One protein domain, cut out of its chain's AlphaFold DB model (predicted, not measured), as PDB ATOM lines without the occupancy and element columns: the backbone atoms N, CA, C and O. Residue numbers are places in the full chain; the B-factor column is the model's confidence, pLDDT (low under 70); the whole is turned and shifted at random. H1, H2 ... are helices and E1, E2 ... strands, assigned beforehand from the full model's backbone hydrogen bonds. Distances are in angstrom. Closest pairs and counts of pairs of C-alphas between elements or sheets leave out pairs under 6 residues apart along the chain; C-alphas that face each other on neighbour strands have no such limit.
ATOM      1  N   THR A   6     -11.300 -19.959  51.642       95.88
ATOM      2  CA  THR A   6     -12.419 -19.130  51.185       95.88
ATOM      3  C   THR A   6     -12.639 -17.959  52.130       95.88
ATOM      4  O   THR A   6     -12.386 -18.060  53.333       95.88
ATOM      5  N   GLY A   7     -13.078 -16.835  51.581       94.31
ATOM      6  CA  GLY A   7     -13.397 -15.627  52.329       94.31
ATOM      7  C   GLY A   7     -14.394 -14.777  51.555       94.31
ATOM      8  O   GLY A   7     -14.462 -14.858  50.328       94.31
ATOM      9  N   LEU A   8     -15.167 -13.984  52.284       94.56
ATOM     10  CA  LEU A   8     -16.110 -13.021  51.725       94.56
ATOM     11  C   LEU A   8     -15.604 -11.610  52.004       94.56
ATOM     12  O   LEU A   8     -15.003 -11.369  53.052       94.56
ATOM     13  N   PHE A   9     -15.856 -10.694  51.079       92.88
ATOM     14  CA  PHE A   9     -15.587  -9.271  51.247       92.88
ATOM     15  C   PHE A   9     -16.572  -8.446  50.429       92.88
ATOM     16  O   PHE A   9     -17.115  -8.926  49.438       92.88
ATOM     17  N   HIS A  10     -16.777  -7.194  50.822       90.50
ATOM     18  CA  HIS A  10     -17.488  -6.237  49.980       90.50
ATOM     19  C   HIS A  10     -16.473  -5.551  49.073       90.50
ATOM     20  O   HIS A  10     -15.478  -5.016  49.571       90.50
ATOM     21  N   HIS A  11     -16.710  -5.578  47.763       88.00
ATOM     22  CA  HIS A  11     -15.883  -4.844  46.818       88.00
ATOM     23  C   HIS A  11     -15.920  -3.354  47.167       88.00
ATOM     24  O   HIS A  11     -16.989  -2.749  47.247       88.00
ATOM     25  N   SER A  12     -14.748  -2.767  47.401       84.44
ATOM     26  CA  SER A  12     -14.603  -1.430  47.990       84.44
ATOM     27  C   SER A  12     -15.296  -0.308  47.207       84.44
ATOM     28  O   SER A  12     -15.732   0.671  47.810       84.44
ATOM     29  N   VAL A  13     -15.425  -0.448  45.883       84.19
ATOM     30  CA  VAL A  13     -16.060   0.555  45.014       84.19
ATOM     31  C   VAL A  13     -17.570   0.355  44.920       84.19
ATOM     32  O   VAL A  13     -18.327   1.318  45.013       84.19
ATOM     33  N   SER A  14     -18.013  -0.883  44.707       84.75
ATOM     34  CA  SER A  14     -19.410  -1.185  44.381       84.75
ATOM     35  C   SER A  14     -20.255  -1.572  45.595       84.75
ATOM     36  O   SER A  14     -21.479  -1.558  45.516       84.75
ATOM     37  N   GLY A  15     -19.624  -1.939  46.714       85.12
ATOM     38  CA  GLY A  15     -20.296  -2.496  47.886       85.12
ATOM     39  C   GLY A  15     -20.854  -3.907  47.672       85.12
ATOM     40  O   GLY A  15     -21.506  -4.424  48.568       85.12
ATOM     41  N   VAL A  16     -20.604  -4.538  46.521       88.69
ATOM     42  CA  VAL A  16     -21.111  -5.878  46.191       88.69
ATOM     43  C   VAL A  16     -20.364  -6.944  46.987       88.69
ATOM     44  O   VAL A  16     -19.136  -6.897  47.090       88.69
ATOM     45  N   LEU A  17     -21.093  -7.924  47.522       90.94
ATOM     46  CA  LEU A  17     -20.499  -9.064  48.211       90.94
ATOM     47  C   LEU A  17     -19.841 -10.022  47.210       90.94
ATOM     48  O   LEU A  17     -20.490 -10.605  46.339       90.94
ATOM     49  N   VAL A  18     -18.537 -10.213  47.375       92.69
ATOM     50  CA  VAL A  18     -17.702 -11.083  46.553       92.69
ATOM     51  C   VAL A  18     -17.087 -12.165  47.427       92.69
ATOM     52  O   VAL A  18     -16.581 -11.925  48.526       92.69
ATOM     53  N   LYS A  19     -17.084 -13.381  46.904       94.94
ATOM     54  CA  LYS A  19     -16.342 -14.508  47.444       94.94
ATOM     55  C   LYS A  19     -15.028 -14.656  46.727       94.94
ATOM     56  O   LYS A  19     -14.994 -14.825  45.515       94.94
ATOM     57  N   ALA A  20     -13.952 -14.678  47.496       95.56
ATOM     58  CA  ALA A  20     -12.659 -15.128  47.024       95.56
ATOM     59  C   ALA A  20     -12.406 -16.559  47.495       95.56
ATOM     60  O   ALA A  20     -12.570 -16.895  48.670       95.56
ATOM     61  N   THR A  21     -11.935 -17.387  46.576       96.12
ATOM     62  CA  THR A  21     -11.487 -18.755  46.803       96.12
ATOM     63  C   THR A  21     -10.039 -18.865  46.362       96.12
ATOM     64  O   THR A  21      -9.697 -18.534  45.234       96.12
ATOM     65  N   TYR A  22      -9.174 -19.354  47.239       95.19
ATOM     66  CA  TYR A  22      -7.810 -19.720  46.899       95.19
ATOM     67  C   TYR A  22      -7.682 -21.246  46.855       95.19
ATOM     68  O   TYR A  22      -7.783 -21.915  47.888       95.19
ATOM     69  N   ASP A  23      -7.426 -21.792  45.665       94.12
ATOM     70  CA  ASP A  23      -7.139 -23.214  45.441       94.12
ATOM     71  C   ASP A  23      -5.956 -23.373  44.481       94.12
ATOM     72  O   ASP A  23      -5.829 -22.643  43.508       94.12
ATOM     73  N   LYS A  24      -5.067 -24.339  44.743       91.62
ATOM     74  CA  LYS A  24      -3.922 -24.675  43.866       91.62
ATOM     75  C   LYS A  24      -3.123 -23.461  43.349       91.62
ATOM     76  O   LYS A  24      -2.725 -23.438  42.187       91.62
ATOM     77  N   LYS A  25      -2.827 -22.490  44.224       93.81
ATOM     78  CA  LYS A  25      -2.114 -21.236  43.891       93.81
ATOM     79  C   LYS A  25      -2.899 -20.257  43.019       93.81
ATOM     80  O   LYS A  25      -2.314 -19.289  42.550       93.81
ATOM     81  N   LEU A  26      -4.187 -20.486  42.808       94.56
ATOM     82  CA  LEU A  26      -5.071 -19.647  42.015       94.56
ATOM     83  C   LEU A  26      -6.040 -18.914  42.937       94.56
ATOM     84  O   LEU A  26      -6.638 -19.535  43.815       94.56
ATOM     85  N   LEU A  27      -6.181 -17.608  42.736       94.94
ATOM     86  CA  LEU A  27      -7.262 -16.819  43.308       94.94
ATOM     87  C   LEU A  27      -8.435 -16.816  42.328       94.94
ATOM     88  O   LEU A  27      -8.266 -16.441  41.173       94.94
ATOM     89  N   ILE A  28      -9.603 -17.232  42.798       95.31
ATOM     90  CA  ILE A  28     -10.859 -17.226  42.054       95.31
ATOM     91  C   ILE A  28     -11.838 -16.322  42.795       95.31
ATOM     92  O   ILE A  28     -12.021 -16.495  43.998       95.31
ATOM     93  N   MET A  29     -12.468 -15.380  42.106       94.69
ATOM     94  CA  MET A  29     -13.480 -14.491  42.672       94.69
ATOM     95  C   MET A  29     -14.828 -14.681  41.980       94.69
ATOM     96  O   MET A  29     -14.882 -14.832  40.761       94.69
ATOM     97  N   THR A  30     -15.902 -14.685  42.766       92.56
ATOM     98  CA  THR A  30     -17.289 -14.819  42.303       92.56
ATOM     99  C   THR A  30     -18.194 -13.909  43.122       92.56
ATOM    100  O   THR A  30     -18.033 -13.826  44.339       92.56
ATOM    101  N   ILE A  31     -19.161 -13.253  42.490       91.56
ATOM    102  CA  ILE A  31     -20.203 -12.502  43.201       91.56
ATOM    103  C   ILE A  31     -21.090 -13.509  43.956       91.56
ATOM    104  O   ILE A  31     -21.426 -14.552  43.399       91.56
ATOM    105  N   GLU A  32     -21.397 -13.250  45.231       89.12
ATOM    106  CA  GLU A  32     -22.276 -14.119  46.047       89.12
ATOM    107  C   GLU A  32     -23.681 -13.546  46.236       89.12
ATOM    108  O   GLU A  32     -24.602 -14.309  46.504       89.12
ATOM    109  N   ASP A  33     -23.861 -12.228  46.122       76.25
ATOM    110  CA  ASP A  33     -25.178 -11.628  46.334       76.25
ATOM    111  C   ASP A  33     -26.051 -11.738  45.076       76.25
ATOM    112  O   ASP A  33     -25.598 -11.442  43.965       76.25
ATOM    113  N   ASP A  34     -27.308 -12.145  45.265       60.97
ATOM    114  CA  ASP A  34     -28.325 -12.171  44.211       60.97
ATOM    115  C   ASP A  34     -28.893 -10.754  44.089       60.97
ATOM    116  O   ASP A  34     -29.759 -10.312  44.844       60.97
ATOM    117  N   LEU A  35     -28.298  -9.982  43.187       61.09
ATOM    118  CA  LEU A  35     -28.509  -8.543  43.075       61.09
ATOM    119  C   LEU A  35     -29.761  -8.206  42.257       61.09
ATOM    120  O   LEU A  35     -29.735  -7.306  41.421       61.09
ATOM    121  N   THR A  36     -30.881  -8.883  42.524       54.44
ATOM    122  CA  THR A  36     -32.170  -8.599  41.868       54.44
ATOM    123  C   THR A  36     -32.659  -7.160  42.081       54.44
ATOM    124  O   THR A  36     -33.498  -6.699  41.313       54.44
ATOM    125  N   ASP A  37     -32.108  -6.445  43.073       57.97
ATOM    126  CA  ASP A  37     -32.423  -5.044  43.399       57.97
ATOM    127  C   ASP A  37     -31.245  -4.064  43.199       57.97
ATOM    128  O   ASP A  37     -31.376  -2.871  43.496       57.97
ATOM    129  N   ALA A  38     -30.075  -4.517  42.729       59.47
ATOM    130  CA  ALA A  38     -28.939  -3.615  42.552       59.47
ATOM    131  C   ALA A  38     -28.984  -2.892  41.209       59.47
ATOM    132  O   ALA A  38     -29.461  -3.405  40.201       59.47
ATOM    133  N   ASN A  39     -28.429  -1.684  41.194       68.62
ATOM    134  CA  ASN A  39     -28.226  -0.933  39.967       68.62
ATOM    135  C   ASN A  39     -27.289  -1.726  39.027       68.62
ATOM    136  O   ASN A  39     -26.162  -2.034  39.424       68.62
ATOM    137  N   GLU A  40     -27.742  -2.039  37.808       71.50
ATOM    138  CA  GLU A  40     -26.998  -2.825  36.805       71.50
ATOM    139  C   GLU A  40     -25.574  -2.285  36.577       71.50
ATOM    140  O   GLU A  40     -24.626  -3.059  36.447       71.50
ATOM    141  N   ASP A  41     -25.391  -0.962  36.646       75.25
ATOM    142  CA  ASP A  41     -24.082  -0.311  36.500       75.25
ATOM    143  C   ASP A  41     -23.083  -0.727  37.600       75.25
ATOM    144  O   ASP A  41     -21.885  -0.886  37.359       75.25
ATOM    145  N   ILE A  42     -23.558  -0.909  38.837       75.50
ATOM    146  CA  ILE A  42     -22.733  -1.296  39.995       75.50
ATOM    147  C   ILE A  42     -22.292  -2.760  39.862       75.50
ATOM    148  O   ILE A  42     -21.152  -3.110  40.191       75.50
ATOM    149  N   TYR A  43     -23.186  -3.604  39.349       78.56
ATOM    150  CA  TYR A  43     -22.915  -5.008  39.073       78.56
ATOM    151  C   TYR A  43     -21.869  -5.167  37.966       78.56
ATOM    152  O   TYR A  43     -20.832  -5.790  38.197       78.56
ATOM    153  N   PHE A  44     -22.068  -4.497  36.827       79.25
ATOM    154  CA  PHE A  44     -21.148  -4.545  35.689       79.25
ATOM    155  C   PHE A  44     -19.728  -4.089  36.059       79.25
ATOM    156  O   PHE A  44     -18.737  -4.708  35.663       79.25
ATOM    157  N   ASN A  45     -19.616  -3.045  36.888       84.44
ATOM    158  CA  ASN A  45     -18.328  -2.582  37.408       84.44
ATOM    159  C   ASN A  45     -17.633  -3.640  38.278       84.44
ATOM    160  O   ASN A  45     -16.408  -3.749  38.263       84.44
ATOM    161  N   THR A  46     -18.402  -4.420  39.042       88.25
ATOM    162  CA  THR A  46     -17.853  -5.491  39.884       88.25
ATOM    163  C   THR A  46     -17.426  -6.692  39.053       88.25
ATOM    164  O   THR A  46     -16.355  -7.233  39.301       88.25
ATOM    165  N   GLU A  47     -18.228  -7.097  38.067       89.12
ATOM    166  CA  GLU A  47     -17.873  -8.182  37.148       89.12
ATOM    167  C   GLU A  47     -16.600  -7.858  36.373       89.12
ATOM    168  O   GLU A  47     -15.664  -8.651  36.399       89.12
ATOM    169  N   SER A  48     -16.521  -6.662  35.783       90.94
ATOM    170  CA  SER A  48     -15.329  -6.210  35.053       90.94
ATOM    171  C   SER A  48     -14.088  -6.226  35.952       90.94
ATOM    172  O   SER A  48     -13.041  -6.749  35.577       90.94
ATOM    173  N   TRP A  49     -14.214  -5.726  37.186       91.75
ATOM    174  CA  TRP A  49     -13.126  -5.762  38.165       91.75
ATOM    175  C   TRP A  49     -12.726  -7.195  38.547       91.75
ATOM    176  O   TRP A  49     -11.538  -7.498  38.674       91.75
ATOM    177  N   ILE A  50     -13.701  -8.096  38.715       92.44
ATOM    178  CA  ILE A  50     -13.424  -9.511  38.949       92.44
ATOM    179  C   ILE A  50     -12.655 -10.068  37.759       92.44
ATOM    180  O   ILE A  50     -11.598 -10.632  37.993       92.44
ATOM    181  N   GLU A  51     -13.110  -9.890  36.519       92.12
ATOM    182  CA  GLU A  51     -12.440 -10.398  35.314       92.12
ATOM    183  C   GLU A  51     -10.977  -9.936  35.200       92.12
ATOM    184  O   GLU A  51     -10.101 -10.743  34.887       92.12
ATOM    185  N   GLU A  52     -10.684  -8.676  35.530       91.50
ATOM    186  CA  GLU A  52      -9.325  -8.111  35.503       91.50
ATOM    187  C   GLU A  52      -8.378  -8.711  36.556       91.50
ATOM    188  O   GLU A  52      -7.148  -8.704  36.403       91.50
ATOM    189  N   HIS A  53      -8.932  -9.210  37.657       89.69
ATOM    190  CA  HIS A  53      -8.167  -9.648  38.824       89.69
ATOM    191  C   HIS A  53      -8.371 -11.124  39.179       89.69
ATOM    192  O   HIS A  53      -7.729 -11.632  40.107       89.69
ATOM    193  N   ASN A  54      -9.229 -11.823  38.437       90.31
ATOM    194  CA  ASN A  54      -9.467 -13.247  38.577       90.31
ATOM    195  C   ASN A  54      -8.266 -14.047  38.086       90.31
ATOM    196  O   ASN A  54      -7.415 -13.559  37.343       90.31
ATOM    197  N   GLU A  55      -8.200 -15.305  38.510       87.88
ATOM    198  CA  GLU A  55      -7.193 -16.275  38.068       87.88
ATOM    199  C   GLU A  55      -5.732 -15.837  38.290       87.88
ATOM    200  O   GLU A  55      -4.783 -16.439  37.769       87.88
ATOM    201  N   GLN A  56      -5.516 -14.822  39.126       90.56
ATOM    202  CA  GLN A  56      -4.181 -14.425  39.531       90.56
ATOM    203  C   GLN A  56      -3.531 -15.524  40.368       90.56
ATOM    204  O   GLN A  56      -4.160 -16.193  41.199       90.56
ATOM    205  N   ARG A  57      -2.229 -15.715  40.140       93.19
ATOM    206  CA  ARG A  57      -1.457 -16.765  40.795       93.19
ATOM    207  C   ARG A  57      -0.678 -16.232  41.982       93.19
ATOM    208  O   ARG A  57       0.078 -15.274  41.864       93.19
ATOM    209  N   PHE A  58      -0.790 -16.934  43.101       93.88
ATOM    210  CA  PHE A  58      -0.106 -16.606  44.344       93.88
ATOM    211  C   PHE A  58       0.514 -17.859  44.954       93.88
ATOM    212  O   PHE A  58      -0.099 -18.919  44.973       93.88
ATOM    213  N   GLU A  59       1.721 -17.747  45.510       92.94
ATOM    214  CA  GLU A  59       2.382 -18.878  46.179       92.94
ATOM    215  C   GLU A  59       1.652 -19.317  47.459       92.94
ATOM    216  O   GLU A  59       1.691 -20.491  47.840       92.94
ATOM    217  N   THR A  60       0.968 -18.382  48.130       93.38
ATOM    218  CA  THR A  60       0.241 -18.642  49.377       93.38
ATOM    219  C   THR A  60      -1.115 -17.937  49.420       93.38
ATOM    220  O   THR A  60      -1.304 -16.876  48.817       93.38
ATOM    221  N   TYR A  61      -2.039 -18.460  50.234       93.06
ATOM    222  CA  TYR A  61      -3.309 -17.778  50.505       93.06
ATOM    223  C   TYR A  61      -3.090 -16.404  51.163       93.06
ATOM    224  O   TYR A  61      -3.850 -15.479  50.911       93.06
ATOM    225  N   LYS A  62      -2.024 -16.235  51.964       95.06
ATOM    226  CA  LYS A  62      -1.695 -14.954  52.613       95.06
ATOM    227  C   LYS A  62      -1.310 -13.880  51.599       95.06
ATOM    228  O   LYS A  62      -1.730 -12.742  51.751       95.06
ATOM    229  N   SER A  63      -0.549 -14.234  50.562       95.38
ATOM    230  CA  SER A  63      -0.232 -13.301  49.472       95.38
ATOM    231  C   SER A  63      -1.478 -12.917  48.671       95.38
ATOM    232  O   SER A  63      -1.644 -11.743  48.361       95.38
ATOM    233  N   ALA A  64      -2.393 -13.862  48.423       94.50
ATOM    234  CA  ALA A  64      -3.683 -13.553  47.803       94.50
ATOM    235  C   ALA A  64      -4.537 -12.631  48.700       94.50
ATOM    236  O   ALA A  64      -5.131 -11.668  48.225       94.50
ATOM    237  N   GLN A  65      -4.538 -12.865  50.016       94.81
ATOM    238  CA  GLN A  65      -5.237 -12.024  50.991       94.81
ATOM    239  C   GLN A  65      -4.680 -10.595  51.017       94.81
ATOM    240  O   GLN A  65      -5.434  -9.630  51.047       94.81
ATOM    241  N   GLN A  66      -3.352 -10.454  51.014       95.56
ATOM    242  CA  GLN A  66      -2.682  -9.154  50.992       95.56
ATOM    243  C   GLN A  66      -2.956  -8.397  49.693       95.56
ATOM    244  O   GLN A  66      -3.180  -7.192  49.745       95.56
ATOM    245  N   PHE A  67      -2.985  -9.095  48.555       94.19
ATOM    246  CA  PHE A  67      -3.382  -8.517  47.276       94.19
ATOM    247  C   PHE A  67      -4.797  -7.927  47.345       94.19
ATOM    248  O   PHE A  67      -4.970  -6.739  47.084       94.19
ATOM    249  N   LEU A  68      -5.781  -8.700  47.814       93.06
ATOM    250  CA  LEU A  68      -7.155  -8.215  47.985       93.06
ATOM    251  C   LEU A  68      -7.231  -7.003  48.928       93.06
ATOM    252  O   LEU A  68      -7.837  -5.991  48.576       93.06
ATOM    253  N   ARG A  69      -6.531  -7.051  50.069       93.56
ATOM    254  CA  ARG A  69      -6.441  -5.926  51.018       93.56
ATOM    255  C   ARG A  69      -5.797  -4.681  50.416       93.56
ATOM    256  O   ARG A  69      -6.215  -3.573  50.735       93.56
ATOM    257  N   SER A  70      -4.819  -4.841  49.526       92.50
ATOM    258  CA  SER A  70      -4.178  -3.712  48.838       92.50
ATOM    259  C   SER A  70      -5.117  -2.985  47.868       92.50
ATOM    260  O   SER A  70      -4.919  -1.805  47.607       92.50
ATOM    261  N   MET A  71      -6.177  -3.657  47.410       89.44
ATOM    262  CA  MET A  71      -7.249  -3.073  46.594       89.44
ATOM    263  C   MET A  71      -8.386  -2.475  47.446       89.44
ATOM    264  O   MET A  71      -9.445  -2.120  46.932       89.44
ATOM    265  N   GLY A  72      -8.184  -2.372  48.764       88.56
ATOM    266  CA  GLY A  72      -9.163  -1.817  49.700       88.56
ATOM    267  C   GLY A  72     -10.224  -2.813  50.173       88.56
ATOM    268  O   GLY A  72     -11.173  -2.398  50.830       88.56
ATOM    269  N   ASN A  73     -10.078  -4.105  49.870       89.31
ATOM    270  CA  ASN A  73     -11.034  -5.130  50.282       89.31
ATOM    271  C   ASN A  73     -10.630  -5.753  51.624       89.31
ATOM    272  O   ASN A  73      -9.572  -6.381  51.729       89.31
ATOM    273  N   ASP A  74     -11.472  -5.624  52.647       90.19
ATOM    274  CA  ASP A  74     -11.228  -6.298  53.923       90.19
ATOM    275  C   ASP A  74     -11.718  -7.748  53.866       90.19
ATOM    276  O   ASP A  74     -12.914  -8.018  53.787       90.19
ATOM    277  N   ILE A  75     -10.768  -8.684  53.854       92.62
ATOM    278  CA  ILE A  75     -11.032 -10.118  53.745       92.62
ATOM    279  C   ILE A  75     -10.199 -10.916  54.747       92.62
ATOM    280  O   ILE A  75      -9.005 -10.652  54.972       92.62
ATOM    281  N   GLU A  76     -10.817 -11.965  55.284       93.44
ATOM    282  CA  GLU A  76     -10.161 -13.034  56.027       93.44
ATOM    283  C   GLU A  76     -10.425 -14.389  55.375       93.44
ATOM    284  O   GLU A  76     -11.565 -14.817  55.208       93.44
ATOM    285  N   PHE A  77      -9.346 -15.080  55.003       92.56
ATOM    286  CA  PHE A  77      -9.450 -16.443  54.502       92.56
ATOM    287  C   PHE A  77      -9.596 -17.429  55.657       92.56
ATOM    288  O   PHE A  77      -8.758 -17.495  56.557       92.56
ATOM    289  N   SER A  78     -10.610 -18.276  55.554       92.25
ATOM    290  CA  SER A  78     -10.806 -19.452  56.390       92.25
ATOM    291  C   SER A  78     -10.608 -20.714  55.554       92.25
ATOM    292  O   SER A  78     -10.696 -20.694  54.326       92.25
ATOM    293  N   LYS A  79     -10.254 -21.823  56.203       88.38
ATOM    294  CA  LYS A  79     -10.139 -23.106  55.508       88.38
ATOM    295  C   LYS A  79     -11.553 -23.605  55.190       88.38
ATOM    296  O   LYS A  79     -12.355 -23.691  56.118       88.38
ATOM    297  N   ALA A  80     -11.812 -23.909  53.918       80.88
ATOM    298  CA  ALA A  80     -13.073 -24.505  53.473       80.88
ATOM    299  C   ALA A  80     -13.188 -25.979  53.895       80.88
ATOM    300  O   ALA A  80     -12.128 -26.648  54.040       80.88
TER     301      ALA A  80
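Overview. This is residues 6 to 80 of the 80 residues of an uncharacterized protein of Salipaludibacillus neizhouensis (UniProt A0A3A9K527). A small antiparallel sheet of three strands forms a wall, and two helices, H1 and H2, cover one of its faces, well separated from each other. H1 runs along edge strand E3 and H2 along inner strand E2, while the last stretch, residues 71 to 80, folds back so that the C-alphas of Thr 6 and Ala 80 are 5.9 A apart. The printed part has 75 residues, with three named strands and two named helices in the order E1, E2, E3, H1, H2; the sheet order is E1, E2, E3, and the class is mixed, helices and strands. The whole is compact, with a radius of gyration of the C-alphas of 11.9 A, and elongated in outline, spanning 36 by 22 by 19 A.

Arrangement. The sheet holds E1, residues 6 to 10, E2, residues 17 to 23, and E3, residues 26 to 31, in a meander, each strand the antiparallel neighbour of the one before. E1 and E2 form a hairpin with directions at 153 degrees; N 9 and O 18 are within hydrogen-bond range at 2.9 A, as are N 18 and O 9 at 2.8 A. E2 and E3 form a second hairpin, at 157 degrees, with N 21 and O 28 at 2.7 A and N 28 and O 21 at 2.8 A. E1 and E3 are the edge strands. H1, residues 40 to 53, and H2, residues 61 to 70, are on the same face of the sheet, in two layers, helices on one face of a sheet. H1 has a height over the sheet of 9.1 A and lies over E3, running along it at 2 degrees on the local plane; their closest C-alphas, of Met 29 and Ile 50, are 6.2 A apart. H2 has a height of 9.3 A and lies over E2, running along it at 25 degrees on the local plane; their closest C-alphas, of Tyr 22 and Tyr 61, are 6.1 A apart. H2 is only just not over E3 as well, with 2 of its C-alphas falling on E3 and 4 on E2. E2 and H1 are near each other, with 5 pairs of C-alphas within 10 A. H1 and H2 are apart. In H1 and H2 every O i to N i+4 pair is within hydrogen-bond range.

Along the chain. E1 begins at C-alpha 6, (-12.419, -19.130, 51.185). E2 is 19.7 A from first to last C-alpha, E3 16.8 A and E1 13.9 A. H1 is 20.1 A long and begins at C-alpha 40, (-26.998, -2.825, 36.805). H2 is 14.2 A long and ends at C-alpha 70, (-4.178, -3.712, 48.838).

Size, cuts and confidence. The two C-alphas farthest apart, those of Asp 37 and Glu 59, are 37.6 A apart. The printed part has no cut and ends at Ala 80, the chain's last residue. The link from E2 to E3 is tight, the other links are short, and no link is long. The mean pLDDT of the printed part is 87.9, and residues 34 to 39 are under 70.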